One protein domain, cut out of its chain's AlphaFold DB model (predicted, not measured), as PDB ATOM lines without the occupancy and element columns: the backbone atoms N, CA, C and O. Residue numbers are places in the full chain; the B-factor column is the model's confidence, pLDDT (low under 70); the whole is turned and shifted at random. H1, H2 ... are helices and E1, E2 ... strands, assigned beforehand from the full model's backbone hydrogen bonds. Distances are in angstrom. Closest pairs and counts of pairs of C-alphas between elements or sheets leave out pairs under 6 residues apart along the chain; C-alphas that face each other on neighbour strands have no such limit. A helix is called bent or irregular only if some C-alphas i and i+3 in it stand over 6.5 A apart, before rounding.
ATOM      1  N   PHE A  18      17.729 -29.473 -19.153       95.25
ATOM      2  CA  PHE A  18      18.917 -29.937 -18.446       95.25
ATOM      3  C   PHE A  18      18.928 -29.413 -17.017       95.25
ATOM      4  O   PHE A  18      18.698 -28.232 -16.778       95.25
ATOM      5  N   TYR A  19      19.216 -30.297 -16.067       95.00
ATOM      6  CA  TYR A  19      19.444 -29.947 -14.671       95.00
ATOM      7  C   TYR A  19      20.939 -30.054 -14.385       95.00
ATOM      8  O   TYR A  19      21.535 -31.115 -14.585       95.00
ATOM      9  N   VAL A  20      21.547 -28.950 -13.964       96.94
ATOM     10  CA  VAL A  20      22.998 -28.821 -13.832       96.94
ATOM     11  C   VAL A  20      23.351 -28.614 -12.374       96.94
ATOM     12  O   VAL A  20      23.043 -27.569 -11.810       96.94
ATOM     13  N   ASN A  21      24.042 -29.586 -11.781       96.44
ATOM     14  CA  ASN A  21      24.555 -29.465 -10.421       96.44
ATOM     15  C   ASN A  21      25.627 -28.365 -10.351       96.44
ATOM     16  O   ASN A  21      26.635 -28.454 -11.057       96.44
ATOM     17  N   THR A  22      25.451 -27.355  -9.494       98.38
ATOM     18  CA  THR A  22      26.396 -26.228  -9.409       98.38
ATOM     19  C   THR A  22      27.059 -26.096  -8.035       98.38
ATOM     20  O   THR A  22      26.564 -26.569  -7.014       98.38
ATOM     21  N   ALA A  23      28.249 -25.495  -8.014       98.19
ATOM     22  CA  ALA A  23      29.059 -25.301  -6.812       98.19
ATOM     23  C   ALA A  23      30.054 -24.154  -7.024       98.19
ATOM     24  O   ALA A  23      30.342 -23.806  -8.165       98.19
ATOM     25  N   ASN A  24      30.679 -23.646  -5.959       98.62
ATOM     26  CA  ASN A  24      31.839 -22.754  -6.062       98.62
ATOM     27  C   ASN A  24      32.888 -23.108  -4.986       98.62
ATOM     28  O   ASN A  24      32.840 -22.576  -3.871       98.62
ATOM     29  N   PRO A  25      33.870 -23.969  -5.310       98.19
ATOM     30  CA  PRO A  25      34.807 -24.511  -4.332       98.19
ATOM     31  C   PRO A  25      35.925 -23.539  -3.918       98.19
ATOM     32  O   PRO A  25      36.912 -23.989  -3.349       98.19
ATOM     33  N   GLY A  26      35.831 -22.223  -4.154       97.94
ATOM     34  CA  GLY A  26      36.946 -21.283  -3.929       97.94
ATOM     35  C   GLY A  26      37.545 -21.284  -2.509       97.94
ATOM     36  O   GLY A  26      38.751 -21.061  -2.333       97.94
ATOM     37  N   GLN A  27      36.735 -21.606  -1.492       97.50
ATOM     38  CA  GLN A  27      37.179 -21.767  -0.096       97.50
ATOM     39  C   GLN A  27      37.938 -23.075   0.174       97.50
ATOM     40  O   GLN A  27      38.708 -23.135   1.127       97.50
ATOM     41  N   VAL A  28      37.751 -24.087  -0.671       97.00
ATOM     42  CA  VAL A  28      38.396 -25.411  -0.623       97.00
ATOM     43  C   VAL A  28      39.136 -25.706  -1.934       97.00
ATOM     44  O   VAL A  28      39.209 -26.846  -2.389       97.00
ATOM     45  N   ARG A  29      39.651 -24.659  -2.594       95.81
ATOM     46  CA  ARG A  29      40.242 -24.749  -3.941       95.81
ATOM     47  C   ARG A  29      41.468 -25.662  -4.014       95.81
ATOM     48  O   ARG A  29      41.783 -26.173  -5.075       95.81
ATOM     49  N   ASP A  30      42.132 -25.889  -2.887       95.31
ATOM     50  CA  ASP A  30      43.230 -26.839  -2.711       95.31
ATOM     51  C   ASP A  30      42.784 -28.312  -2.780       95.31
ATOM     52  O   ASP A  30      43.616 -29.201  -2.955       95.31
ATOM     53  N   GLN A  31      41.478 -28.578  -2.686       95.56
ATOM     54  CA  GLN A  31      40.881 -29.914  -2.794       95.56
ATOM     55  C   GLN A  31      40.375 -30.232  -4.208       95.56
ATOM     56  O   GLN A  31      39.904 -31.343  -4.454       95.56
ATOM     57  N   VAL A  32      40.460 -29.283  -5.150       93.94
ATOM     58  CA  VAL A  32      40.013 -29.463  -6.538       93.94
ATOM     59  C   VAL A  32      41.131 -29.127  -7.521       93.94
ATOM     60  O   VAL A  32      41.897 -28.194  -7.328       93.94
ATOM     61  N   THR A  33      41.208 -29.860  -8.630       94.25
ATOM     62  CA  THR A  33      42.223 -29.627  -9.678       94.25
ATOM     63  C   THR A  33      41.727 -28.721 -10.801       94.25
ATOM     64  O   THR A  33      42.401 -28.555 -11.812       94.25
ATOM     65  N   THR A  34      40.508 -28.202 -10.681       94.00
ATOM     66  CA  THR A  34      39.825 -27.473 -11.755       94.00
ATOM     67  C   THR A  34      39.545 -26.015 -11.413       94.00
ATOM     68  O   THR A  34      38.735 -25.386 -12.091       94.00
ATOM     69  N   TRP A  35      40.137 -25.494 -10.337       98.12
ATOM     70  CA  TRP A  35      40.063 -24.068 -10.041       98.12
ATOM     71  C   TRP A  35      40.875 -23.292 -11.092       98.12
ATOM     72  O   TRP A  35      41.988 -23.715 -11.407       98.12
ATOM     73  N   PRO A  36      40.341 -22.209 -11.678       97.88
ATOM     74  CA  PRO A  36      41.047 -21.462 -12.710       97.88
ATOM     75  C   PRO A  36      42.227 -20.695 -12.114       97.88
ATOM     76  O   PRO A  36      42.117 -20.099 -11.046       97.88
ATOM     77  N   GLU A  37      43.349 -20.701 -12.829       97.00
ATOM     78  CA  GLU A  37      44.569 -19.974 -12.448       97.00
ATOM     79  C   GLU A  37      44.683 -18.619 -13.151       97.00
ATOM     80  O   GLU A  37      45.392 -17.736 -12.678       97.00
ATOM     81  N   LEU A  38      44.012 -18.467 -14.295       96.94
ATOM     82  CA  LEU A  38      44.117 -17.313 -15.180       96.94
ATOM     83  C   LEU A  38      42.770 -17.027 -15.849       96.94
ATOM     84  O   LEU A  38      42.002 -17.948 -16.125       96.94
ATOM     85  N   GLY A  39      42.522 -15.757 -16.159       97.38
ATOM     86  CA  GLY A  39      41.361 -15.289 -16.919       97.38
ATOM     87  C   GLY A  39      41.165 -13.786 -16.751       97.38
ATOM     88  O   GLY A  39      41.840 -13.164 -15.933       97.38
ATOM     89  N   SER A  40      40.258 -13.196 -17.522       98.00
ATOM     90  CA  SER A  40      39.900 -11.783 -17.385       98.00
ATOM     91  C   SER A  40      38.447 -11.599 -17.790       98.00
ATOM     92  O   SER A  40      38.036 -12.011 -18.876       98.00
ATOM     93  N   ASN A  41      37.665 -11.004 -16.899       98.00
ATOM     94  CA  ASN A  41      36.229 -10.840 -17.065       98.00
ATOM     95  C   ASN A  41      35.746  -9.567 -16.357       98.00
ATOM     96  O   ASN A  41      36.533  -8.740 -15.896       98.00
ATOM     97  N   ARG A  42      34.425  -9.390 -16.261       96.88
ATOM     98  CA  ARG A  42      33.810  -8.197 -15.655       96.88
ATOM     99  C   ARG A  42      34.194  -7.948 -14.194       96.88
ATOM    100  O   ARG A  42      34.033  -6.832 -13.709       96.88
ATOM    101  N   TYR A  43      34.701  -8.961 -13.494       97.88
ATOM    102  CA  TYR A  43      35.173  -8.842 -12.117       97.88
ATOM    103  C   TYR A  43      36.667  -8.509 -11.996       97.88
ATOM    104  O   TYR A  43      37.151  -8.366 -10.871       97.88
ATOM    105  N   GLY A  44      37.376  -8.354 -13.119       98.25
ATOM    106  CA  GLY A  44      38.819  -8.146 -13.190       98.25
ATOM    107  C   GLY A  44      39.560  -9.407 -13.635       98.25
ATOM    108  O   GLY A  44      38.992 -10.274 -14.303       98.25
ATOM    109  N   ASP A  45      40.828  -9.504 -13.251       98.50
ATOM    110  CA  ASP A  45      41.682 -10.631 -13.617       98.50
ATOM    111  C   ASP A  45      41.540 -11.783 -12.613       98.50
ATOM    112  O   ASP A  45      41.575 -11.586 -11.395       98.50
ATOM    113  N   CYS A  46      41.387 -13.002 -13.131       98.62
ATOM    114  CA  CYS A  46      41.586 -14.208 -12.345       98.62
ATOM    115  C   CYS A  46      43.082 -14.527 -12.304       98.62
ATOM    116  O   CYS A  46      43.719 -14.665 -13.343       98.62
ATOM    117  N   ASP A  47      43.620 -14.665 -11.097       97.56
ATOM    118  CA  ASP A  47      45.029 -14.936 -10.800       97.56
ATOM    119  C   ASP A  47      45.211 -16.200  -9.931       97.56
ATOM    120  O   ASP A  47      46.214 -16.364  -9.235       97.56
ATOM    121  N   GLY A  48      44.201 -17.076  -9.904       97.81
ATOM    122  CA  GLY A  48      44.174 -18.286  -9.081       97.81
ATOM    123  C   GLY A  48      43.721 -18.073  -7.636       97.81
ATOM    124  O   GLY A  48      43.552 -19.042  -6.886       97.81
ATOM    125  N   THR A  49      43.485 -16.829  -7.212       98.00
ATOM    126  CA  THR A  49      42.966 -16.546  -5.869       98.00
ATOM    127  C   THR A  49      41.475 -16.882  -5.737       98.00
ATOM    128  O   THR A  49      40.768 -17.148  -6.711       98.00
ATOM    129  N   ASN A  50      40.970 -16.896  -4.497       98.38
ATOM    130  CA  ASN A  50      39.533 -16.997  -4.247       98.38
ATOM    131  C   ASN A  50      38.858 -15.631  -4.453       98.38
ATOM    132  O   ASN A  50      38.571 -14.913  -3.493       98.38
ATOM    133  N   SER A  51      38.648 -15.267  -5.713       98.62
ATOM    134  CA  SER A  51      38.043 -14.004  -6.127       98.62
ATOM    135  C   SER A  51      36.776 -14.239  -6.952       98.62
ATOM    136  O   SER A  51      36.543 -15.337  -7.467       98.62
ATOM    137  N   ALA A  52      35.962 -13.196  -7.126       98.75
ATOM    138  CA  ALA A  52      34.822 -13.260  -8.040       98.75
ATOM    139  C   ALA A  52      35.270 -13.462  -9.493       98.75
ATOM    140  O   ALA A  52      34.604 -14.184 -10.222       98.75
ATOM    141  N   ALA A  53      36.421 -12.905  -9.891       98.81
ATOM    142  CA  ALA A  53      36.975 -13.122 -11.224       98.81
ATOM    143  C   ALA A  53      37.264 -14.608 -11.468       98.81
ATOM    144  O   ALA A  53      36.782 -15.160 -12.450       98.81
ATOM    145  N   CYS A  54      37.947 -15.290 -10.543       98.81
ATOM    146  CA  CYS A  54      38.173 -16.732 -10.670       98.81
ATOM    147  C   CYS A  54      36.900 -17.561 -10.482       98.81
ATOM    148  O   CYS A  54      36.727 -18.583 -11.135       98.81
ATOM    149  N   SER A  55      35.971 -17.115  -9.638       98.88
ATOM    150  CA  SER A  55      34.674 -17.779  -9.485       98.88
ATOM    151  C   SER A  55      33.859 -17.742 -10.781       98.88
ATOM    152  O   SER A  55      33.237 -18.744 -11.130       98.88
ATOM    153  N   TYR A  56      33.902 -16.624 -11.510       98.88
ATOM    154  CA  TYR A  56      33.275 -16.469 -12.820       98.88
ATOM    155  C   TYR A  56      33.911 -17.386 -13.867       98.88
ATOM    156  O   TYR A  56      33.200 -18.159 -14.503       98.88
ATOM    157  N   GLU A  57      35.244 -17.393 -13.979       98.81
ATOM    158  CA  GLU A  57      35.950 -18.320 -14.880       98.81
ATOM    159  C   GLU A  57      35.641 -19.787 -14.560       98.81
ATOM    160  O   GLU A  57      35.458 -20.609 -15.460       98.81
ATOM    161  N   TYR A  58      35.535 -20.124 -13.270       98.75
ATOM    162  CA  TYR A  58      35.149 -21.460 -12.832       98.75
ATOM    163  C   TYR A  58      33.754 -21.816 -13.355       98.75
ATOM    164  O   TYR A  58      33.585 -22.886 -13.938       98.75
ATOM    165  N   GLY A  59      32.784 -20.908 -13.205       98.81
ATOM    166  CA  GLY A  59      31.429 -21.061 -13.735       98.81
ATOM    167  C   GLY A  59      31.410 -21.291 -15.243       98.81
ATOM    168  O   GLY A  59      30.910 -22.316 -15.702       98.81
ATOM    169  N   THR A  60      32.052 -20.411 -16.010       98.81
ATOM    170  CA  THR A  60      32.190 -20.549 -17.469       98.81
ATOM    171  C   THR A  60      32.770 -21.914 -17.854       98.81
ATOM    172  O   THR A  60      32.247 -22.605 -18.729       98.81
ATOM    173  N   ALA A  61      33.828 -22.356 -17.166       98.44
ATOM    174  CA  ALA A  61      34.462 -23.643 -17.430       98.44
ATOM    175  C   ALA A  61      33.587 -24.851 -17.039       98.44
ATOM    176  O   ALA A  61      33.702 -25.904 -17.674       98.44
ATOM    177  N   ARG A  62      32.748 -24.737 -15.996       98.56
ATOM    178  CA  ARG A  62      31.748 -25.759 -15.628       98.56
ATOM    179  C   ARG A  62      30.674 -25.877 -16.697       98.56
ATOM    180  O   ARG A  62      30.567 -26.954 -17.272       98.56
ATOM    181  N   ALA A  63      30.039 -24.770 -17.078       98.69
ATOM    182  CA  ALA A  63      29.021 -24.764 -18.127       98.69
ATOM    183  C   ALA A  63      29.550 -25.318 -19.464       98.69
ATOM    184  O   ALA A  63      28.905 -26.151 -20.099       98.69
ATOM    185  N   ALA A  64      30.776 -24.960 -19.860       98.38
ATOM    186  CA  ALA A  64      31.421 -25.543 -21.041       98.38
ATOM    187  C   ALA A  64      31.692 -27.056 -20.900       98.38
ATOM    188  O   ALA A  64      31.771 -27.796 -21.886       98.38
ATOM    189  N   GLY A  65      31.918 -27.540 -19.678       98.06
ATOM    190  CA  GLY A  65      31.979 -28.964 -19.354       98.06
ATOM    191  C   GLY A  65      30.626 -29.651 -19.522       98.06
ATOM    192  O   GLY A  65      30.563 -30.677 -20.196       98.06
ATOM    193  N   ASP A  66      29.565 -29.049 -18.990       98.06
ATOM    194  CA  ASP A  66      28.198 -29.577 -19.034       98.06
ATOM    195  C   ASP A  66      27.691 -29.706 -20.475       98.06
ATOM    196  O   ASP A  66      27.218 -30.769 -20.877       98.06
ATOM    197  N   VAL A  67      27.920 -28.684 -21.309       97.56
ATOM    198  CA  VAL A  67      27.627 -28.731 -22.752       97.56
ATOM    199  C   VAL A  67      28.344 -29.904 -23.425       97.56
ATOM    200  O   VAL A  67      27.736 -30.678 -24.165       97.56
ATOM    201  N   ARG A  68      29.639 -30.099 -23.144       97.19
ATOM    202  CA  ARG A  68      30.400 -31.228 -23.704       97.19
ATOM    203  C   ARG A  68      29.877 -32.578 -23.221       97.19
ATOM    204  O   ARG A  68      29.895 -33.532 -24.000       97.19
ATOM    205  N   MET A  69      29.430 -32.671 -21.970       95.25
ATOM    206  CA  MET A  69      28.811 -33.884 -21.435       95.25
ATOM    207  C   MET A  69      27.499 -34.203 -22.146       95.25
ATOM    208  O   MET A  69      27.327 -35.344 -22.565       95.25
ATOM    209  N   VAL A  70      26.629 -33.213 -22.359       93.88
ATOM    210  CA  VAL A  70      25.368 -33.392 -23.097       93.88
ATOM    211  C   VAL A  70      25.625 -33.851 -24.529       93.88
ATOM    212  O   VAL A  70      25.081 -34.870 -24.945       93.88
ATOM    213  N   LEU A  71      26.516 -33.177 -25.265       94.50
ATOM    214  CA  LEU A  71      26.855 -33.567 -26.641       94.50
ATOM    215  C   LEU A  71      27.417 -34.989 -26.722       94.50
ATOM    216  O   LEU A  71      27.157 -35.723 -27.674       94.50
ATOM    217  N   ARG A  72      28.215 -35.391 -25.730       93.69
ATOM    218  CA  ARG A  72      28.740 -36.753 -25.651       93.69
ATOM    219  C   ARG A  72      27.627 -37.761 -25.363       93.69
ATOM    220  O   ARG A  72      27.553 -38.767 -26.062       93.69
ATOM    221  N   ALA A  73      26.783 -37.486 -24.373       90.12
ATOM    222  CA  ALA A  73      25.686 -38.362 -23.984       90.12
ATOM    223  C   ALA A  73      24.684 -38.555 -25.131       90.12
ATOM    224  O   ALA A  73      24.317 -39.688 -25.420       90.12
ATOM    225  N   ALA A  74      24.314 -37.485 -25.842       89.94
ATOM    226  CA  ALA A  74      23.425 -37.555 -27.003       89.94
ATOM    227  C   ALA A  74      23.970 -38.494 -28.094       89.94
ATOM    228  O   ALA A  74      23.249 -39.356 -28.591       89.94
ATOM    229  N   ARG A  75      25.270 -38.400 -28.407       89.25
ATOM    230  CA  ARG A  75      25.926 -39.284 -29.389       89.25
ATOM    231  C   ARG A  75      25.993 -40.739 -28.929       89.25
ATOM    232  O   ARG A  75      25.796 -41.635 -29.744       89.25
ATOM    233  N   GLU A  76      26.307 -40.975 -27.656       89.69
ATOM    234  CA  GLU A  76      26.363 -42.329 -27.089       89.69
ATOM    235  C   GLU A  76      24.973 -42.987 -27.104       89.69
ATOM    236  O   GLU A  76      24.853 -44.132 -27.534       89.69
ATOM    237  N   LEU A  77      23.928 -42.242 -26.735       87.19
ATOM    238  CA  LEU A  77      22.534 -42.692 -26.759       87.19
ATOM    239  C   LEU A  77      22.031 -42.970 -28.183       87.19
ATOM    240  O   LEU A  77      21.461 -44.027 -28.436       87.19
ATOM    241  N   ALA A  78      22.304 -42.074 -29.136       83.88
ATOM    242  CA  ALA A  78      21.937 -42.277 -30.538       83.88
ATOM    243  C   ALA A  78      22.622 -43.510 -31.160       83.88
ATOM    244  O   ALA A  78      22.070 -44.144 -32.056       83.88
ATOM    245  N   ALA A  79      23.822 -43.866 -30.690       85.44
ATOM    246  CA  ALA A  79      24.539 -45.056 -31.139       85.44
ATOM    247  C   ALA A  79      24.059 -46.358 -30.470       85.44
ATOM    248  O   ALA A  79      24.333 -47.437 -30.997       85.44
ATOM    249  N   ALA A  80      23.389 -46.271 -29.317       83.38
ATOM    250  CA  ALA A  80      22.975 -47.423 -28.521       83.38
ATOM    251  C   ALA A  80      21.659 -48.078 -28.990       83.38
ATOM    252  O   ALA A  80      21.345 -49.162 -28.507       83.38
ATOM    253  N   ASP A  81      20.928 -47.469 -29.940       69.12
ATOM    254  CA  ASP A  81      19.573 -47.890 -30.367       69.12
ATOM    255  C   ASP A  81      18.583 -47.983 -29.184       69.12
ATOM    256  O   ASP A  81      17.657 -48.796 -29.165       69.12
ATOM    257  N   ASP A  82      18.815 -47.153 -28.162       73.75
ATOM    258  CA  ASP A  82      17.899 -46.964 -27.043       73.75
ATOM    259  C   ASP A  82      16.716 -46.077 -27.473       73.75
ATOM    260  O   ASP A  82      16.807 -45.284 -28.413       73.75
ATOM    261  N   ASP A  83      15.594 -46.187 -26.757       78.06
ATOM    262  CA  ASP A  83      14.408 -45.350 -26.971       78.06
ATOM    263  C   ASP A  83      14.690 -43.925 -26.449       78.06
ATOM    264  O   ASP A  83      14.452 -43.590 -25.285       78.06
ATOM    265  N   VAL A  84      15.318 -43.111 -27.299       77.06
ATOM    266  CA  VAL A  84      15.798 -41.756 -26.997       77.06
ATOM    267  C   VAL A  84      14.811 -40.732 -27.565       77.06
ATOM    268  O   VAL A  84      14.410 -40.870 -28.723       77.06
ATOM    269  N   PRO A  85      14.436 -39.674 -26.814       80.62
ATOM    270  CA  PRO A  85      13.605 -38.596 -27.346       80.62
ATOM    271  C   PRO A  85      14.178 -38.028 -28.648       80.62
ATOM    272  O   PRO A  85      15.391 -37.819 -28.754       80.62
ATOM    273  N   ALA A  86      13.314 -37.761 -29.630       83.12
ATOM    274  CA  ALA A  86      13.727 -37.302 -30.957       83.12
ATOM    275  C   ALA A  86      14.570 -36.017 -30.891       83.12
ATOM    276  O   ALA A  86      15.503 -35.843 -31.672       83.12
ATOM    277  N   GLU A  87      14.276 -35.158 -29.917       85.94
ATOM    278  CA  GLU A  87      15.005 -33.936 -29.609       85.94
ATOM    279  C   GLU A  87      16.464 -34.229 -29.237       85.94
ATOM    280  O   GLU A  87      17.366 -33.637 -29.822       85.94
ATOM    281  N   ILE A  88      16.716 -35.199 -28.346       86.00
ATOM    282  CA  ILE A  88      18.080 -35.613 -27.976       86.00
ATOM    283  C   ILE A  88      18.776 -36.332 -29.133       86.00
ATOM    284  O   ILE A  88      19.957 -36.091 -29.371       86.00
ATOM    285  N   ALA A  89      18.067 -37.188 -29.873       85.12
ATOM    286  CA  ALA A  89      18.641 -37.887 -31.023       85.12
ATOM    287  C   ALA A  89      19.096 -36.918 -32.134       85.12
ATOM    288  O   ALA A  89      20.048 -37.204 -32.864       85.12
ATOM    289  N   ALA A  90      18.440 -35.759 -32.246       87.19
ATOM    290  CA  ALA A  90      18.794 -34.710 -33.194       87.19
ATOM    291  C   ALA A  90      20.031 -33.890 -32.780       87.19
ATOM    292  O   ALA A  90      20.621 -33.247 -33.644       87.19
ATOM    293  N   VAL A  91      20.464 -33.933 -31.514       91.00
ATOM    294  CA  VAL A  91      21.629 -33.172 -31.034       91.00
ATOM    295  C   VAL A  91      22.930 -33.771 -31.575       91.00
ATOM    296  O   VAL A  91      23.359 -34.851 -31.166       91.00
ATOM    297  N   GLN A  92      23.603 -33.043 -32.465       88.88
ATOM    298  CA  GLN A  92      24.893 -33.420 -33.046       88.88
ATOM    299  C   GLN A  92      26.014 -32.487 -32.592       88.88
ATOM    300  O   GLN A  92      27.128 -32.948 -32.295       88.88
ATOM    301  N   ASP A  93      25.733 -31.189 -32.508       93.31
ATOM    302  CA  ASP A  93      26.669 -30.170 -32.055       93.31
ATOM    303  C   ASP A  93      26.009 -29.079 -31.200       93.31
ATOM    304  O   ASP A  93      24.857 -29.173 -30.787       93.31
ATOM    305  N   VAL A  94      26.798 -28.067 -30.834       91.81
ATOM    306  CA  VAL A  94      26.374 -27.020 -29.901       91.81
ATOM    307  C   VAL A  94      25.227 -26.162 -30.440       91.81
ATOM    308  O   VAL A  94      24.454 -25.630 -29.652       91.81
ATOM    309  N   THR A  95      25.091 -26.031 -31.760       93.31
ATOM    310  CA  THR A  95      24.017 -25.240 -32.373       93.31
ATOM    311  C   THR A  95      22.653 -25.909 -32.231       93.31
ATOM    312  O   THR A  95      21.640 -25.215 -32.188       93.31
ATOM    313  N   ASP A  96      22.630 -27.230 -32.038       92.19
ATOM    314  CA  ASP A  96      21.409 -27.990 -31.765       92.19
ATOM    315  C   ASP A  96      20.915 -27.820 -30.319       92.19
ATOM    316  O   ASP A  96      19.825 -28.275 -29.985       92.19
ATOM    317  N   LEU A  97      21.702 -27.173 -29.448       91.25
ATOM    318  CA  LEU A  97      21.331 -26.886 -28.056       91.25
ATOM    319  C   LEU A  97      20.655 -25.517 -27.883       91.25
ATOM    320  O   LEU A  97      20.259 -25.164 -26.771       91.25
ATOM    321  N   VAL A  98      20.503 -24.747 -28.964       93.69
ATOM    322  CA  VAL A  98      19.784 -23.467 -28.948       93.69
ATOM    323  C   VAL A  98      18.331 -23.692 -28.517       93.69
ATOM    324  O   VAL A  98      17.656 -24.593 -29.009       93.69
ATOM    325  N   GLY A  99      17.842 -22.860 -27.597       90.75
ATOM    326  CA  GLY A  99      16.481 -22.922 -27.060       90.75
ATOM    327  C   GLY A  99      16.261 -23.995 -25.990       90.75
ATOM    328  O   GLY A  99      15.181 -24.051 -25.406       90.75
ATOM    329  N   TYR A 100      17.256 -24.834 -25.682       93.31
ATOM    330  CA  TYR A 100      17.145 -25.746 -24.545       93.31
ATOM    331  C   TYR A 100      17.274 -24.984 -23.228       93.31
ATOM    332  O   TYR A 100      18.138 -24.117 -23.081       93.31
ATOM    333  N   ARG A 101      16.443 -25.362 -22.253       95.69
ATOM    334  CA  ARG A 101      16.478 -24.829 -20.890       95.69
ATOM    335  C   ARG A 101      17.519 -25.551 -20.034       95.69
ATOM    336  O   ARG A 101      17.539 -26.782 -19.994       95.69
ATOM    337  N   TRP A 102      18.313 -24.783 -19.294       98.12
ATOM    338  CA  TRP A 102      19.325 -25.240 -18.344       98.12
ATOM    339  C   TRP A 102      19.018 -24.683 -16.951       98.12
ATOM    340  O   TRP A 102      19.135 -23.483 -16.710       98.12
ATOM    341  N   TRP A 103      18.620 -25.553 -16.027       98.62
ATOM    342  CA  TRP A 103      18.368 -25.212 -14.631       98.62
ATOM    343  C   TRP A 103      19.655 -25.337 -13.821       98.62
ATOM    344  O   TRP A 103      20.193 -26.436 -13.675       98.62
ATOM    345  N   LEU A 104      20.140 -24.213 -13.296       98.81
ATOM    346  CA  LEU A 104      21.288 -24.171 -12.398       98.81
ATOM    347  C   LEU A 104      20.835 -24.521 -10.982       98.81
ATOM    348  O   LEU A 104      20.097 -23.763 -10.349       98.81
ATOM    349  N   ASP A 105      21.280 -25.673 -10.499       98.50
ATOM    350  CA  ASP A 105      20.955 -26.192  -9.178       98.50
ATOM    351  C   ASP A 105      21.811 -25.552  -8.084       98.50
ATOM    352  O   ASP A 105      23.030 -25.753  -8.027       98.50
ATOM    353  N   VAL A 106      21.164 -24.794  -7.197       98.62
ATOM    354  CA  VAL A 106      21.796 -24.083  -6.087       98.62
ATOM    355  C   VAL A 106      21.310 -24.627  -4.749       98.62
ATOM    356  O   VAL A 106      20.357 -24.125  -4.143       98.62
ATOM    357  N   GLU A 107      22.043 -25.613  -4.239       96.88
ATOM    358  CA  GLU A 107      21.759 -26.261  -2.959       96.88
ATOM    359  C   GLU A 107      22.977 -26.372  -2.035       96.88
ATOM    360  O   GLU A 107      24.128 -26.478  -2.451       96.88
ATOM    361  N   THR A 108      22.709 -26.379  -0.732       94.56
ATOM    362  CA  THR A 108      23.681 -26.364   0.373       94.56
ATOM    363  C   THR A 108      24.505 -27.641   0.505       94.56
ATOM    364  O   THR A 108      25.476 -27.646   1.258       94.56
ATOM    365  N   MET A 109      24.155 -28.711  -0.215       91.44
ATOM    366  CA  MET A 109      24.930 -29.957  -0.223       91.44
ATOM    367  C   MET A 109      26.175 -29.895  -1.121       91.44
ATOM    368  O   MET A 109      27.029 -30.776  -1.030       91.44
ATOM    369  N   ASN A 110      26.308 -28.857  -1.949       94.19
ATOM    370  CA  ASN A 110      27.489 -28.634  -2.776       94.19
ATOM    371  C   ASN A 110      28.539 -27.764  -2.071       94.19
ATOM    372  O   ASN A 110      28.284 -27.114  -1.057       94.19
ATOM    373  N   THR A 111      29.749 -27.728  -2.633       96.31
ATOM    374  CA  THR A 111      30.880 -26.950  -2.106       96.31
ATOM    375  C   THR A 111      30.724 -25.461  -2.416       96.31
ATOM    376  O   THR A 111      31.506 -24.912  -3.185       96.31
ATOM    377  N   TRP A 112      29.693 -24.813  -1.884       98.38
ATOM    378  CA  TRP A 112      29.508 -23.364  -1.972       98.38
ATOM    379  C   TRP A 112      30.367 -22.620  -0.961       98.38
ATOM    380  O   TRP A 112      30.617 -23.110   0.141       98.38
ATOM    381  N   GLN A 113      30.765 -21.396  -1.305       98.31
ATOM    382  CA  GLN A 113      31.416 -20.520  -0.341       98.31
ATOM    383  C   GLN A 113      30.382 -19.999   0.661       98.31
ATOM    384  O   GLN A 113      29.296 -19.574   0.273       98.31
ATOM    385  N   LEU A 114      30.723 -19.972   1.947       95.81
ATOM    386  CA  LEU A 114      29.859 -19.445   3.009       95.81
ATOM    387  C   LEU A 114      30.586 -18.363   3.818       95.81
ATOM    388  O   LEU A 114      31.801 -18.210   3.726       95.81
ATOM    389  N   GLY A 115      29.856 -17.616   4.646       91.62
ATOM    390  CA  GLY A 115      30.467 -16.667   5.588       91.62
ATOM    391  C   GLY A 115      30.337 -15.187   5.224       91.62
ATOM    392  O   GLY A 115      31.127 -14.381   5.706       91.62
ATOM    393  N   GLY A 116      29.332 -14.812   4.428       95.75
ATOM    394  CA  GLY A 116      28.902 -13.418   4.272       95.75
ATOM    395  C   GLY A 116      28.895 -12.914   2.832       95.75
ATOM    396  O   GLY A 116      28.909 -13.694   1.881       95.75
ATOM    397  N   ALA A 117      28.859 -11.588   2.686       97.56
ATOM    398  CA  ALA A 117      28.637 -10.913   1.407       97.56
ATOM    399  C   ALA A 117      29.708 -11.225   0.346       97.56
ATOM    400  O   ALA A 117      29.366 -11.355  -0.826       97.56
ATOM    401  N   ASP A 118      30.973 -11.403   0.743       97.81
ATOM    402  CA  ASP A 118      32.057 -11.747  -0.189       97.81
ATOM    403  C   ASP A 118      31.895 -13.165  -0.753       97.81
ATOM    404  O   ASP A 118      32.022 -13.374  -1.958       97.81
ATOM    405  N   ALA A 119      31.538 -14.131   0.101       98.50
ATOM    406  CA  ALA A 119      31.246 -15.498  -0.323       98.50
ATOM    407  C   ALA A 119      30.037 -15.533  -1.271       98.50
ATOM    408  O   ALA A 119      30.100 -16.134  -2.340       98.50
ATOM    409  N   GLN A 120      28.974 -14.806  -0.923       98.75
ATOM    410  CA  GLN A 120      27.790 -14.653  -1.769       98.75
ATOM    411  C   GLN A 120      28.116 -14.001  -3.117       98.75
ATOM    412  O   GLN A 120      27.647 -14.462  -4.155       98.75
ATOM    413  N   ARG A 121      28.963 -12.965  -3.130       98.69
ATOM    414  CA  ARG A 121      29.441 -12.320  -4.360       98.69
ATOM    415  C   ARG A 121      30.213 -13.290  -5.246       98.69
ATOM    416  O   ARG A 121      29.998 -13.302  -6.453       98.69
ATOM    417  N   ASN A 122      31.082 -14.109  -4.665       98.81
ATOM    418  CA  ASN A 122      31.821 -15.120  -5.413       98.81
ATOM    419  C   ASN A 122      30.884 -16.206  -5.969       98.81
ATOM    420  O   ASN A 122      31.003 -16.580  -7.134       98.81
ATOM    421  N   ASN A 123      29.914 -16.682  -5.186       98.88
ATOM    422  CA  ASN A 123      28.924 -17.660  -5.648       98.88
ATOM    423  C   ASN A 123      28.065 -17.105  -6.795       98.88
ATOM    424  O   ASN A 123      27.904 -17.787  -7.806       98.88
ATOM    425  N   ARG A 124      27.594 -15.850  -6.686       98.81
ATOM    426  CA  ARG A 124      26.921 -15.140  -7.790       98.81
ATOM    427  C   ARG A 124      27.784 -15.107  -9.039       98.81
ATOM    428  O   ARG A 124      27.304 -15.489 -10.094       98.81
ATOM    429  N   ALA A 125      29.054 -14.728  -8.910       98.88
ATOM    430  CA  ALA A 125      29.972 -14.671 -10.042       98.88
ATOM    431  C   ALA A 125      30.116 -16.030 -10.755       98.88
ATOM    432  O   ALA A 125      30.172 -16.064 -11.979       98.88
ATOM    433  N   THR A 126      30.110 -17.150 -10.023       98.94
ATOM    434  CA  THR A 126      30.081 -18.490 -10.636       98.94
ATOM    435  C   THR A 126      28.815 -18.744 -11.438       98.94
ATOM    436  O   THR A 126      28.913 -19.151 -12.593       98.94
ATOM    437  N   LEU A 127      27.641 -18.495 -10.857       98.94
ATOM    438  CA  LEU A 127      26.368 -18.690 -11.557       98.94
ATOM    439  C   LEU A 127      26.275 -17.797 -12.792       98.94
ATOM    440  O   LEU A 127      25.887 -18.246 -13.857       98.94
ATOM    441  N   GLU A 128      26.723 -16.558 -12.671       98.94
ATOM    442  CA  GLU A 128      26.829 -15.603 -13.762       98.94
ATOM    443  C   GLU A 128      27.724 -16.079 -14.915       98.94
ATOM    444  O   GLU A 128      27.337 -15.954 -16.073       98.94
ATOM    445  N   GLY A 129      28.897 -16.655 -14.625       98.88
ATOM    446  CA  GLY A 129      29.765 -17.236 -15.656       98.88
ATOM    447  C   GLY A 129      29.118 -18.428 -16.362       98.88
ATOM    448  O   GLY A 129      29.234 -18.573 -17.580       98.88
ATOM    449  N   MET A 130      28.374 -19.256 -15.618       98.94
ATOM    450  CA  MET A 130      27.578 -20.336 -16.211       98.94
ATOM    451  C   MET A 130      26.471 -19.783 -17.110       98.94
ATOM    452  O   MET A 130      26.353 -20.206 -18.261       98.94
ATOM    453  N   THR A 131      25.699 -18.818 -16.609       98.88
ATOM    454  CA  THR A 131      24.593 -18.194 -17.336       98.88
ATOM    455  C   THR A 131      25.070 -17.543 -18.624       98.88
ATOM    456  O   THR A 131      24.504 -17.809 -19.683       98.88
ATOM    457  N   ASP A 132      26.134 -16.744 -18.563       98.81
ATOM    458  CA  ASP A 132      26.669 -16.045 -19.730       98.81
ATOM    459  C   ASP A 132      27.151 -17.026 -20.798       98.81
ATOM    460  O   ASP A 132      26.876 -16.834 -21.981       98.81
ATOM    461  N   HIS A 133      27.838 -18.099 -20.391       98.69
ATOM    462  CA  HIS A 133      28.310 -19.120 -21.319       98.69
ATOM    463  C   HIS A 133      27.150 -19.831 -22.023       98.69
ATOM    464  O   HIS A 133      27.157 -19.949 -23.246       98.69
ATOM    465  N   LEU A 134      26.147 -20.287 -21.268       98.69
ATOM    466  CA  LEU A 134      24.994 -21.003 -21.820       98.69
ATOM    467  C   LEU A 134      24.142 -20.092 -22.711       98.69
ATOM    468  O   LEU A 134      23.759 -20.487 -23.812       98.69
ATOM    469  N   THR A 135      23.927 -18.846 -22.287       98.25
ATOM    470  CA  THR A 135      23.179 -17.842 -23.059       98.25
ATOM    471  C   THR A 135      23.899 -17.484 -24.356       98.25
ATOM    472  O   THR A 135      23.266 -17.357 -25.401       98.25
ATOM    473  N   ALA A 136      25.232 -17.377 -24.336       98.00
ATOM    474  CA  ALA A 136      26.023 -17.116 -25.541       98.00
ATOM    475  C   ALA A 136      25.911 -18.237 -26.593       98.00
ATOM    476  O   ALA A 136      26.129 -17.989 -27.779       98.00
ATOM    477  N   LEU A 137      25.549 -19.453 -26.174       96.81
ATOM    478  CA  LEU A 137      25.257 -20.586 -27.056       96.81
ATOM    479  C   LEU A 137      23.782 -20.648 -27.484       96.81
ATOM    480  O   LEU A 137      23.397 -21.564 -28.203       96.81
ATOM    481  N   GLY A 138      22.960 -19.686 -27.061       96.25
ATOM    482  CA  GLY A 138      21.526 -19.638 -27.333       96.25
ATOM    483  C   GLY A 138      20.682 -20.526 -26.419       96.25
ATOM    484  O   GLY A 138      19.516 -20.751 -26.730       96.25
ATOM    485  N   GLY A 139      21.246 -21.049 -25.325       95.94
ATOM    486  CA  GLY A 139      20.481 -21.746 -24.294       95.94
ATOM    487  C   GLY A 139      19.658 -20.776 -23.443       95.94
ATOM    488  O   GLY A 139      20.045 -19.626 -23.241       95.94
ATOM    489  N   GLU A 140      18.539 -21.255 -22.914       96.50
ATOM    490  CA  GLU A 140      17.757 -20.540 -21.905       96.50
ATOM    491  C   GLU A 140      18.200 -20.991 -20.513       96.50
ATOM    492  O   GLU A 140      18.366 -22.187 -20.277       96.50
ATOM    493  N   VAL A 141      18.374 -20.070 -19.568       98.56
ATOM    494  CA  VAL A 141      18.860 -20.402 -18.221       98.56
ATOM    495  C   VAL A 141      17.763 -20.158 -17.195       98.56
ATOM    496  O   VAL A 141      17.021 -19.185 -17.277       98.56
ATOM    497  N   GLY A 142      17.646 -21.058 -16.226       98.44
ATOM    498  CA  GLY A 142      16.774 -20.908 -15.068       98.44
ATOM    499  C   GLY A 142      17.494 -21.288 -13.779       98.44
ATOM    500  O   GLY A 142      18.562 -21.900 -13.799       98.44
ATOM    501  N   LEU A 143      16.909 -20.923 -12.644       98.88
ATOM    502  CA  LEU A 143      17.505 -21.085 -11.321       98.88
ATOM    503  C   LEU A 143      16.684 -22.058 -10.481       98.88
ATOM    504  O   LEU A 143      15.479 -21.876 -10.324       98.88
ATOM    505  N   TYR A 144      17.331 -23.066  -9.908       98.62
ATOM    506  CA  TYR A 144      16.697 -23.994  -8.979       98.62
ATOM    507  C   TYR A 144      17.239 -23.798  -7.564       98.62
ATOM    508  O   TYR A 144      18.450 -23.809  -7.345       98.62
ATOM    509  N   SER A 145      16.343 -23.606  -6.593       98.62
ATOM    510  CA  SER A 145      16.687 -23.571  -5.167       98.62
ATOM    511  C   SER A 145      15.435 -23.512  -4.286       98.62
ATOM    512  O   SER A 145      14.311 -23.330  -4.753       98.62
ATOM    513  N   THR A 146      15.638 -23.547  -2.970       98.12
ATOM    514  CA  THR A 146      14.666 -22.969  -2.024       98.12
ATOM    515  C   THR A 146      15.023 -21.503  -1.774       98.12
ATOM    516  O   THR A 146      16.203 -21.144  -1.756       98.12
ATOM    517  N   GLY A 147      14.046 -20.661  -1.430       97.56
ATOM    518  CA  GLY A 147      14.340 -19.271  -1.056       97.56
ATOM    519  C   GLY A 147      15.295 -19.143   0.146       97.56
ATOM    520  O   GLY A 147      16.048 -18.176   0.245       97.56
ATOM    521  N   TYR A 148      15.308 -20.119   1.064       97.44
ATOM    522  CA  TYR A 148      16.256 -20.146   2.184       97.44
ATOM    523  C   TYR A 148      17.694 -20.414   1.719       97.44
ATOM    524  O   TYR A 148      18.594 -19.641   2.049       97.44
ATOM    525  N   GLN A 149      17.897 -21.484   0.944       98.25
ATOM    526  CA  GLN A 149      19.213 -21.869   0.430       98.25
ATOM    527  C   GLN A 149      19.782 -20.775  -0.485       98.25
ATOM    528  O   GLN A 149      20.937 -20.387  -0.316       98.25
ATOM    529  N   TRP A 150      18.951 -20.181  -1.345       98.56
ATOM    530  CA  TRP A 150      19.337 -19.052  -2.190       98.56
ATOM    531  C   TRP A 150      19.839 -17.848  -1.388       98.56
ATOM    532  O   TRP A 150      20.937 -17.350  -1.633       98.56
ATOM    533  N   ARG A 151      19.096 -17.405  -0.364       97.50
ATOM    534  CA  ARG A 151      19.534 -16.288   0.495       97.50
ATOM    535  C   ARG A 151      20.837 -16.581   1.231       97.50
ATOM    536  O   ARG A 151      21.600 -15.653   1.488       97.50
ATOM    537  N   LEU A 152      21.081 -17.838   1.593       97.88
ATOM    538  CA  LEU A 152      22.309 -18.247   2.265       97.88
ATOM    539  C   LEU A 152      23.505 -18.241   1.302       97.88
ATOM    540  O   LEU A 152      24.540 -17.659   1.626       97.88
ATOM    541  N   ILE A 153      23.346 -18.860   0.131       98.62
ATOM    542  CA  ILE A 153      24.422 -19.120  -0.834       98.62
ATOM    543  C   ILE A 153      24.681 -17.911  -1.736       98.62
ATOM    544  O   ILE A 153      25.828 -17.516  -1.918       98.62
ATOM    545  N   VAL A 154      23.631 -17.322  -2.302       98.56
ATOM    546  CA  VAL A 154      23.713 -16.322  -3.377       98.56
ATOM    547  C   VAL A 154      23.435 -14.916  -2.855       98.56
ATOM    548  O   VAL A 154      24.102 -13.961  -3.255       98.56
ATOM    549  N   GLY A 155      22.502 -14.781  -1.911       97.69
ATOM    550  CA  GLY A 155      22.092 -13.484  -1.375       97.69
ATOM    551  C   GLY A 155      21.362 -12.621  -2.410       97.69
ATOM    552  O   GLY A 155      20.729 -13.138  -3.325       97.69
ATOM    553  N   ALA A 156      21.427 -11.298  -2.244       96.44
ATOM    554  CA  ALA A 156      20.803 -10.356  -3.175       96.44
ATOM    555  C   ALA A 156      21.526 -10.342  -4.533       96.44
ATOM    556  O   ALA A 156      22.761 -10.344  -4.579       96.44
ATOM    557  N   VAL A 157      20.751 -10.285  -5.616       98.25
ATOM    558  CA  VAL A 157      21.240 -10.194  -6.996       98.25
ATOM    559  C   VAL A 157      21.074  -8.750  -7.484       98.25
ATOM    560  O   VAL A 157      19.959  -8.239  -7.439       98.25
ATOM    561  N   PRO A 158      22.160  -8.066  -7.886       96.56
ATOM    562  CA  PRO A 158      22.077  -6.724  -8.463       96.56
ATOM    563  C   PRO A 158      21.363  -6.711  -9.819       96.56
ATOM    564  O   PRO A 158      21.503  -7.664 -10.580       96.56
ATOM    565  N   GLU A 159      20.680  -5.615 -10.152       96.44
ATOM    566  CA  GLU A 159      19.906  -5.463 -11.397       96.44
ATOM    567  C   GLU A 159      20.751  -5.721 -12.657       96.44
ATOM    568  O   GLU A 159      20.280  -6.343 -13.602       96.44
ATOM    569  N   GLU A 160      22.028  -5.328 -12.650       95.50
ATOM    570  CA  GLU A 160      22.967  -5.524 -13.758       95.50
ATOM    571  C   GLU A 160      23.516  -6.955 -13.902       95.50
ATOM    572  O   GLU A 160      24.266  -7.238 -14.840       95.50
ATOM    573  N   SER A 161      23.201  -7.851 -12.964       98.44
ATOM    574  CA  SER A 161      23.607  -9.253 -13.034       98.44
ATOM    575  C   SER A 161      22.900  -9.964 -14.184       98.44
ATOM    576  O   SER A 161      21.703  -9.787 -14.398       98.44
ATOM    577  N   SER A 162      23.606 -10.873 -14.860       98.38
ATOM    578  CA  SER A 162      22.988 -11.773 -15.839       98.38
ATOM    579  C   SER A 162      22.036 -12.800 -15.220       98.38
ATOM    580  O   SER A 162      21.377 -13.534 -15.948       98.38
ATOM    581  N   LEU A 163      21.941 -12.855 -13.888       98.75
ATOM    582  CA  LEU A 163      20.946 -13.662 -13.183       98.75
ATOM    583  C   LEU A 163      19.599 -12.951 -13.026       98.75
ATOM    584  O   LEU A 163      18.611 -13.615 -12.733       98.75
ATOM    585  N   THR A 164      19.548 -11.627 -13.174       98.50
ATOM    586  CA  THR A 164      18.303 -10.859 -13.066       98.50
ATOM    587  C   THR A 164      17.342 -11.264 -14.178       98.50
ATOM    588  O   THR A 164      17.748 -11.425 -15.328       98.50
ATOM    589  N   GLY A 165      16.062 -11.427 -13.846       97.75
ATOM    590  CA  GLY A 165      15.043 -11.835 -14.812       97.75
ATOM    591  C   GLY A 165      14.984 -13.333 -15.115       97.75
ATOM    592  O   GLY A 165      14.108 -13.748 -15.866       97.75
ATOM    593  N   LEU A 166      15.878 -14.159 -14.560       98.44
ATOM    594  CA  LEU A 166      15.833 -15.602 -14.807       98.44
ATOM    595  C   LEU A 166      14.677 -16.274 -14.061       98.44
ATOM    596  O   LEU A 166      14.441 -16.021 -12.875       98.44
ATOM    597  N   ASP A 167      14.009 -17.206 -14.739       97.88
ATOM    598  CA  ASP A 167      12.929 -17.987 -14.140       97.88
ATOM    599  C   ASP A 167      13.430 -18.875 -13.003       97.88
ATOM    600  O   ASP A 167      14.568 -19.354 -12.983       97.88
ATOM    601  N   SER A 168      12.529 -19.155 -12.073       98.38
ATOM    602  CA  SER A 168      12.757 -19.978 -10.900       98.38
ATOM    603  C   SER A 168      12.026 -21.312 -10.992       98.38
ATOM    604  O   SER A 168      10.815 -21.381 -11.212       98.38
ATOM    605  N   TRP A 169      12.767 -22.379 -10.723       98.12
ATOM    606  CA  TRP A 169      12.241 -23.661 -10.295       98.12
ATOM    607  C   TRP A 169      12.386 -23.740  -8.771       98.12
ATOM    608  O   TRP A 169      13.449 -24.051  -8.235       98.12
ATOM    609  N   LEU A 170      11.315 -23.414  -8.049       98.44
ATOM    610  CA  LEU A 170      11.346 -23.390  -6.589       98.44
ATOM    611  C   LEU A 170      11.262 -24.801  -6.008       98.44
ATOM    612  O   LEU A 170      10.422 -25.596  -6.411       98.44
ATOM    613  N   ALA A 171      12.074 -25.097  -5.004       97.00
ATOM    614  CA  ALA A 171      11.963 -26.307  -4.199       97.00
ATOM    615  C   ALA A 171      11.326 -26.026  -2.833       97.00
ATOM    616  O   ALA A 171      11.252 -24.878  -2.380       97.00
ATOM    617  N   GLY A 172      10.933 -27.100  -2.144       93.75
ATOM    618  CA  GLY A 172      10.511 -27.060  -0.741       93.75
ATOM    619  C   GLY A 172       9.006 -27.147  -0.496       93.75
ATOM    620  O   GLY A 172       8.594 -26.898   0.631       93.75
ATOM    621  N   ALA A 173       8.201 -27.497  -1.504       96.44
ATOM    622  CA  ALA A 173       6.788 -27.802  -1.289       96.44
ATOM    623  C   ALA A 173       6.601 -29.201  -0.674       96.44
ATOM    624  O   ALA A 173       7.240 -30.170  -1.093       96.44
ATOM    625  N   ASP A 174       5.669 -29.331   0.269       93.38
ATOM    626  CA  ASP A 174       5.390 -30.618   0.932       93.38
ATOM    627  C   ASP A 174       4.564 -31.575   0.053       93.38
ATOM    628  O   ASP A 174       4.684 -32.795   0.138       93.38
ATOM    629  N   ASP A 175       3.689 -31.030  -0.795       93.38
ATOM    630  CA  ASP A 175       2.811 -31.797  -1.674       93.38
ATOM    631  C   ASP A 175       2.396 -30.993  -2.922       93.38
ATOM    632  O   ASP A 175       2.771 -29.836  -3.118       93.38
ATOM    633  N   ARG A 176       1.579 -31.601  -3.795       93.25
ATOM    634  CA  ARG A 176       1.110 -30.967  -5.039       93.25
ATOM    635  C   ARG A 176       0.248 -29.719  -4.802       93.25
ATOM    636  O   ARG A 176       0.222 -28.819  -5.650       93.25
ATOM    637  N   GLN A 177      -0.522 -29.681  -3.715       94.62
ATOM    638  CA  GLN A 177      -1.367 -28.535  -3.387       94.62
ATOM    639  C   GLN A 177      -0.502 -27.365  -2.918       94.62
ATOM    640  O   GLN A 177      -0.751 -26.228  -3.319       94.62
ATOM    641  N   ASP A 178       0.517 -27.645  -2.113       95.75
ATOM    642  CA  ASP A 178       1.512 -26.669  -1.690       95.75
ATOM    643  C   ASP A 178       2.332 -26.148  -2.874       95.75
ATOM    644  O   ASP A 178       2.407 -24.937  -3.078       95.75
ATOM    645  N   ALA A 179       2.773 -27.036  -3.769       95.69
ATOM    646  CA  ALA A 179       3.457 -26.657  -5.006       95.69
ATOM    647  C   ALA A 179       2.618 -25.712  -5.881       95.69
ATOM    648  O   ALA A 179       3.115 -24.736  -6.433       95.69
ATOM    649  N   THR A 180       1.306 -25.960  -5.967       94.94
ATOM    650  CA  THR A 180       0.383 -25.089  -6.713       94.94
ATOM    651  C   THR A 180       0.244 -23.707  -6.065       94.94
ATOM    652  O   THR A 180       0.083 -22.720  -6.778       94.94
ATOM    653  N   ARG A 181       0.307 -23.613  -4.730       95.75
ATOM    654  CA  ARG A 181       0.317 -22.320  -4.025       95.75
ATOM    655  C   ARG A 181       1.636 -21.583  -4.253       95.75
ATOM    656  O   ARG A 181       1.609 -20.384  -4.517       95.75
ATOM    657  N   MET A 182       2.755 -22.303  -4.218       96.75
ATOM    658  CA  MET A 182       4.097 -21.754  -4.421       96.75
ATOM    659  C   MET A 182       4.361 -21.236  -5.837       96.75
ATOM    660  O   MET A 182       5.234 -20.394  -6.000       96.75
ATOM    661  N   CYS A 183       3.573 -21.637  -6.840       96.12
ATOM    662  CA  CYS A 183       3.604 -21.003  -8.164       96.12
ATOM    663  C   CYS A 183       3.322 -19.489  -8.141       96.12
ATOM    664  O   CYS A 183       3.529 -18.822  -9.143       96.12
ATOM    665  N   ARG A 184       2.794 -18.949  -7.034       95.62
ATOM    666  CA  ARG A 184       2.527 -17.512  -6.840       95.62
ATOM    667  C   ARG A 184       3.473 -16.860  -5.829       95.62
ATOM    668  O   ARG A 184       3.200 -15.753  -5.375       95.62
ATOM    669  N   SER A 185       4.502 -17.583  -5.396       96.19
ATOM    670  CA  SER A 185       5.552 -17.031  -4.544       96.19
ATOM    671  C   SER A 185       6.467 -16.123  -5.356       96.19
ATOM    672  O   SER A 185       6.515 -16.221  -6.582       96.19
ATOM    673  N   ASP A 186       7.238 -15.297  -4.657       96.56
ATOM    674  CA  ASP A 186       8.303 -14.534  -5.295       96.56
ATOM    675  C   ASP A 186       9.343 -15.489  -5.925       96.56
ATOM    676  O   ASP A 186       9.686 -16.514  -5.312       96.56
ATOM    677  N   PRO A 187       9.856 -15.171  -7.126       97.75
ATOM    678  CA  PRO A 187      10.998 -15.864  -7.721       97.75
ATOM    679  C   PRO A 187      12.271 -15.684  -6.870       97.75
ATOM    680  O   PRO A 187      12.334 -14.888  -5.933       97.75
ATOM    681  N   LEU A 188      13.328 -16.427  -7.206       98.44
ATOM    682  CA  LEU A 188      14.637 -16.333  -6.545       98.44
ATOM    683  C   LEU A 188      15.344 -14.991  -6.805       98.44
ATOM    684  O   LEU A 188      16.192 -14.578  -6.011       98.44
ATOM    685  N   VAL A 189      15.007 -14.331  -7.909       98.38
ATOM    686  CA  VAL A 189      15.618 -13.089  -8.393       98.38
ATOM    687  C   VAL A 189      14.547 -12.142  -8.909       98.38
ATOM    688  O   VAL A 189      13.525 -12.581  -9.437       98.38
ATOM    689  N   ASP A 190      14.796 -10.842  -8.789       97.06
ATOM    690  CA  ASP A 190      13.876  -9.827  -9.290       97.06
ATOM    691  C   ASP A 190      13.700  -9.943 -10.814       97.06
ATOM    692  O   ASP A 190      14.639 -10.253 -11.554       97.06
ATOM    693  N   GLY A 191      12.473  -9.699 -11.277       95.44
ATOM    694  CA  GLY A 191      12.100  -9.735 -12.693       95.44
ATOM    695  C   GLY A 191      11.902 -11.131 -13.295       95.44
ATOM    696  O   GLY A 191      11.518 -11.202 -14.457       95.44
ATOM    697  N   GLY A 192      12.175 -12.212 -12.557       95.81
ATOM    698  CA  GLY A 192      11.900 -13.580 -13.010       95.81
ATOM    699  C   GLY A 192      10.473 -14.043 -12.703       95.81
ATOM    700  O   GLY A 192       9.724 -13.374 -11.991       95.81
ATOM    701  N   GLU A 193      10.114 -15.235 -13.176       96.56
ATOM    702  CA  GLU A 193       8.847 -15.897 -12.839       96.56
ATOM    703  C   GLU A 193       9.075 -17.270 -12.197       96.56
ATOM    704  O   GLU A 193      10.111 -17.904 -12.384       96.56
ATOM    705  N   VAL A 194       8.101 -17.779 -11.439       97.25
ATOM    706  CA  VAL A 194       8.138 -19.170 -10.963       97.25
ATOM    707  C   VAL A 194       7.564 -20.073 -12.052       97.25
ATOM    708  O   VAL A 194       6.349 -20.173 -12.194       97.25
ATOM    709  N   ALA A 195       8.428 -20.758 -12.802       95.06
ATOM    710  CA  ALA A 195       8.024 -21.656 -13.888       95.06
ATOM    711  C   ALA A 195       7.710 -23.079 -13.394       95.06
ATOM    712  O   ALA A 195       6.826 -23.765 -13.919       95.06
ATOM    713  N   LEU A 196       8.431 -23.533 -12.367       95.75
ATOM    714  CA  LEU A 196       8.322 -24.878 -11.806       95.75
ATOM    715  C   LEU A 196       8.366 -24.832 -10.279       95.75
ATOM    716  O   LEU A 196       9.062 -24.013  -9.683       95.75
ATOM    717  N   VAL A 197       7.666 -25.765  -9.637       97.25
ATOM    718  CA  VAL A 197       7.819 -26.033  -8.205       97.25
ATOM    719  C   VAL A 197       8.033 -27.523  -7.959       97.25
ATOM    720  O   VAL A 197       7.205 -28.341  -8.366       97.25
ATOM    721  N   GLN A 198       9.119 -27.873  -7.272       96.88
ATOM    722  CA  GLN A 198       9.393 -29.224  -6.793       96.88
ATOM    723  C   GLN A 198       8.694 -29.479  -5.453       96.88
ATOM    724  O   GLN A 198       8.766 -28.659  -4.535       96.88
ATOM    725  N   TYR A 199       8.059 -30.644  -5.340       95.25
ATOM    726  CA  TYR A 199       7.472 -31.169  -4.111       95.25
ATOM    727  C   TYR A 199       7.837 -32.636  -3.897       95.25
ATOM    728  O   TYR A 199       8.064 -33.369  -4.860       95.25
ATOM    729  N   VAL A 200       7.850 -33.082  -2.640       90.38
ATOM    730  CA  VAL A 200       8.299 -34.436  -2.284       90.38
ATOM    731  C   VAL A 200       7.152 -35.261  -1.717       90.38
ATOM    732  O   VAL A 200       6.636 -34.979  -0.642       90.38
ATOM    733  N   VAL A 201       6.790 -36.357  -2.388       89.06
ATOM    734  CA  VAL A 201       5.788 -37.314  -1.884       89.06
ATOM    735  C   VAL A 201       6.398 -38.702  -1.855       89.06
ATOM    736  O   VAL A 201       6.944 -39.184  -2.838       89.06
ATOM    737  N   GLY A 202       6.326 -39.373  -0.703       87.31
ATOM    738  CA  GLY A 202       6.830 -40.744  -0.584       87.31
ATOM    739  C   GLY A 202       8.330 -40.889  -0.879       87.31
ATOM    740  O   GLY A 202       8.745 -41.963  -1.304       87.31
ATOM    741  N   ARG A 203       9.130 -39.836  -0.625       86.69
ATOM    742  CA  ARG A 203      10.573 -39.732  -0.942       86.69
ATOM    743  C   ARG A 203      10.907 -39.683  -2.435       86.69
ATOM    744  O   ARG A 203      12.037 -39.984  -2.806       86.69
ATOM    745  N   LEU A 204       9.934 -39.350  -3.272       89.38
ATOM    746  CA  LEU A 204      10.149 -39.095  -4.687       89.38
ATOM    747  C   LEU A 204       9.932 -37.616  -4.963       89.38
ATOM    748  O   LEU A 204       8.968 -37.023  -4.464       89.38
ATOM    749  N   ASP A 205      10.820 -37.061  -5.777       90.19
ATOM    750  CA  ASP A 205      10.703 -35.695  -6.251       90.19
ATOM    751  C   ASP A 205       9.685 -35.649  -7.382       90.19
ATOM    752  O   ASP A 205       9.706 -36.435  -8.336       90.19
ATOM    753  N   HIS A 206       8.771 -34.702  -7.264       93.06
ATOM    754  CA  HIS A 206       7.761 -34.415  -8.256       93.06
ATOM    755  C   HIS A 206       7.797 -32.936  -8.591       93.06
ATOM    756  O   HIS A 206       8.142 -32.107  -7.757       93.06
ATOM    757  N   ASN A 207       7.364 -32.593  -9.801       92.81
ATOM    758  CA  ASN A 207       7.339 -31.209 -10.250       92.81
ATOM    759  C   ASN A 207       5.934 -30.785 -10.652       92.81
ATOM    760  O   ASN A 207       5.145 -31.554 -11.212       92.81
ATOM    761  N   ARG A 208       5.621 -29.530 -10.348       91.62
ATOM    762  CA  ARG A 208       4.429 -28.828 -10.795       91.62
ATOM    763  C   ARG A 208       4.877 -27.680 -11.686       91.62
ATOM    764  O   ARG A 208       5.480 -26.737 -11.197       91.62
ATOM    765  N   ALA A 209       4.532 -27.745 -12.967       92.19
ATOM    766  CA  ALA A 209       4.602 -26.573 -13.827       92.19
ATOM    767  C   ALA A 209       3.563 -25.536 -13.404       92.19
ATOM    768  O   ALA A 209       2.407 -25.882 -13.101       92.19
ATOM    769  N   CYS A 210       4.000 -24.289 -13.398       91.38
ATOM    770  CA  CYS A 210       3.187 -23.118 -13.156       91.38
ATOM    771  C   CYS A 210       2.699 -22.569 -14.499       91.38
ATOM    772  O   CYS A 210       3.378 -22.694 -15.515       91.38
TER     773      CYS A 210
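This is residues 18 to 210 of the 215 residues of an uncharacterized protein of Modestobacter sp. VKM Ac-2676 (UniProt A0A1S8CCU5). A six-stranded sheet, E1 E4 E5 E6 E7 E8, is curled into a trough like part of a barrel, with helices H2, H5, H6 and H7 along its outer side and no named helix inside. The long helix H2 runs past the E1 edge, with the small hairpin E2 and E3 near its first residues and H3 near its last. The printed part has 193 residues, with seven named helices and eight named strands in the order E1 H1 E2 E3 H2 H3 H4 E4 H5 E5 H6 E6 H7 E7 E8. The larger sheet is mixed, the class is mixed helices and strands, and the whole is compact, with a radius of gyration of the C-alphas of 17.2 A and spans of 45 by 42 by 30 A.

E1, residues 18 to 21, begins at C-alpha 18 (18.917, -29.937, -18.446). H1 is residues 25 to 31, irregular, with C-alphas 27 and 30 8.3 A apart; E2 is 39 to 41 and E3 44 to 46. H2, residues 52 to 80, is 41.6 A long and begins at (34.822, -13.260, -8.040). H3 is 86 to 90, H4 94 to 97, E4 101 to 105. H5, 117 to 136, is 27.8 A long; E5 is 140 to 145, H6 147 to 153, E6 167 to 173 with 17.3 A, H7 176 to 182. E7, 194 to 201, is 20.4 A long, and E8, 204 to 209, ends at (4.602, -26.573, -13.827).

The strongly twisted sheet has edge strands E1 and E8. E1 and E4 are parallel, with N 20 and O 103 2.9 A apart, as are E4 and E5, with N 102 and O 140 at 2.8 A. E7 and E8 form an antiparallel hairpin, with N 199 and O 206 at 2.8 A. E4 H5 E5, E5 H6 E6 and E6 H7 E7 are strand-helix-strand units, parallel neighbours joined through a helix, with right-handed crossovers. H2, H5, H6 and H7 on one face make two layers, helices over a sheet. H5 runs along the strands, at 15 degrees to E5 on the local plane. H7 is over E7, at a height over the sheet of 7.5 A. H2 with residues 52 to 64 touches H5 at a steep tilt of 42 degrees, closest at the C-alphas of Gly 59 and Thr 126, 4.2 A. Every O i to N i+4 pair is within hydrogen-bond range in H2, H3, H5, H6 and H7; H1 has 1 of 3, and 2 of 4 O i to N i+3 pairs; H4 is too short for an i+4 pair.

The C-alphas of Asp 81 and Gly 116 are the two farthest apart, 49.8 A. The printed part has no cut; the links E4 to H5, H6 to E6 and H7 to E7 are long. The mean pLDDT of the printed part is 95.3, and residue 81 is under 70.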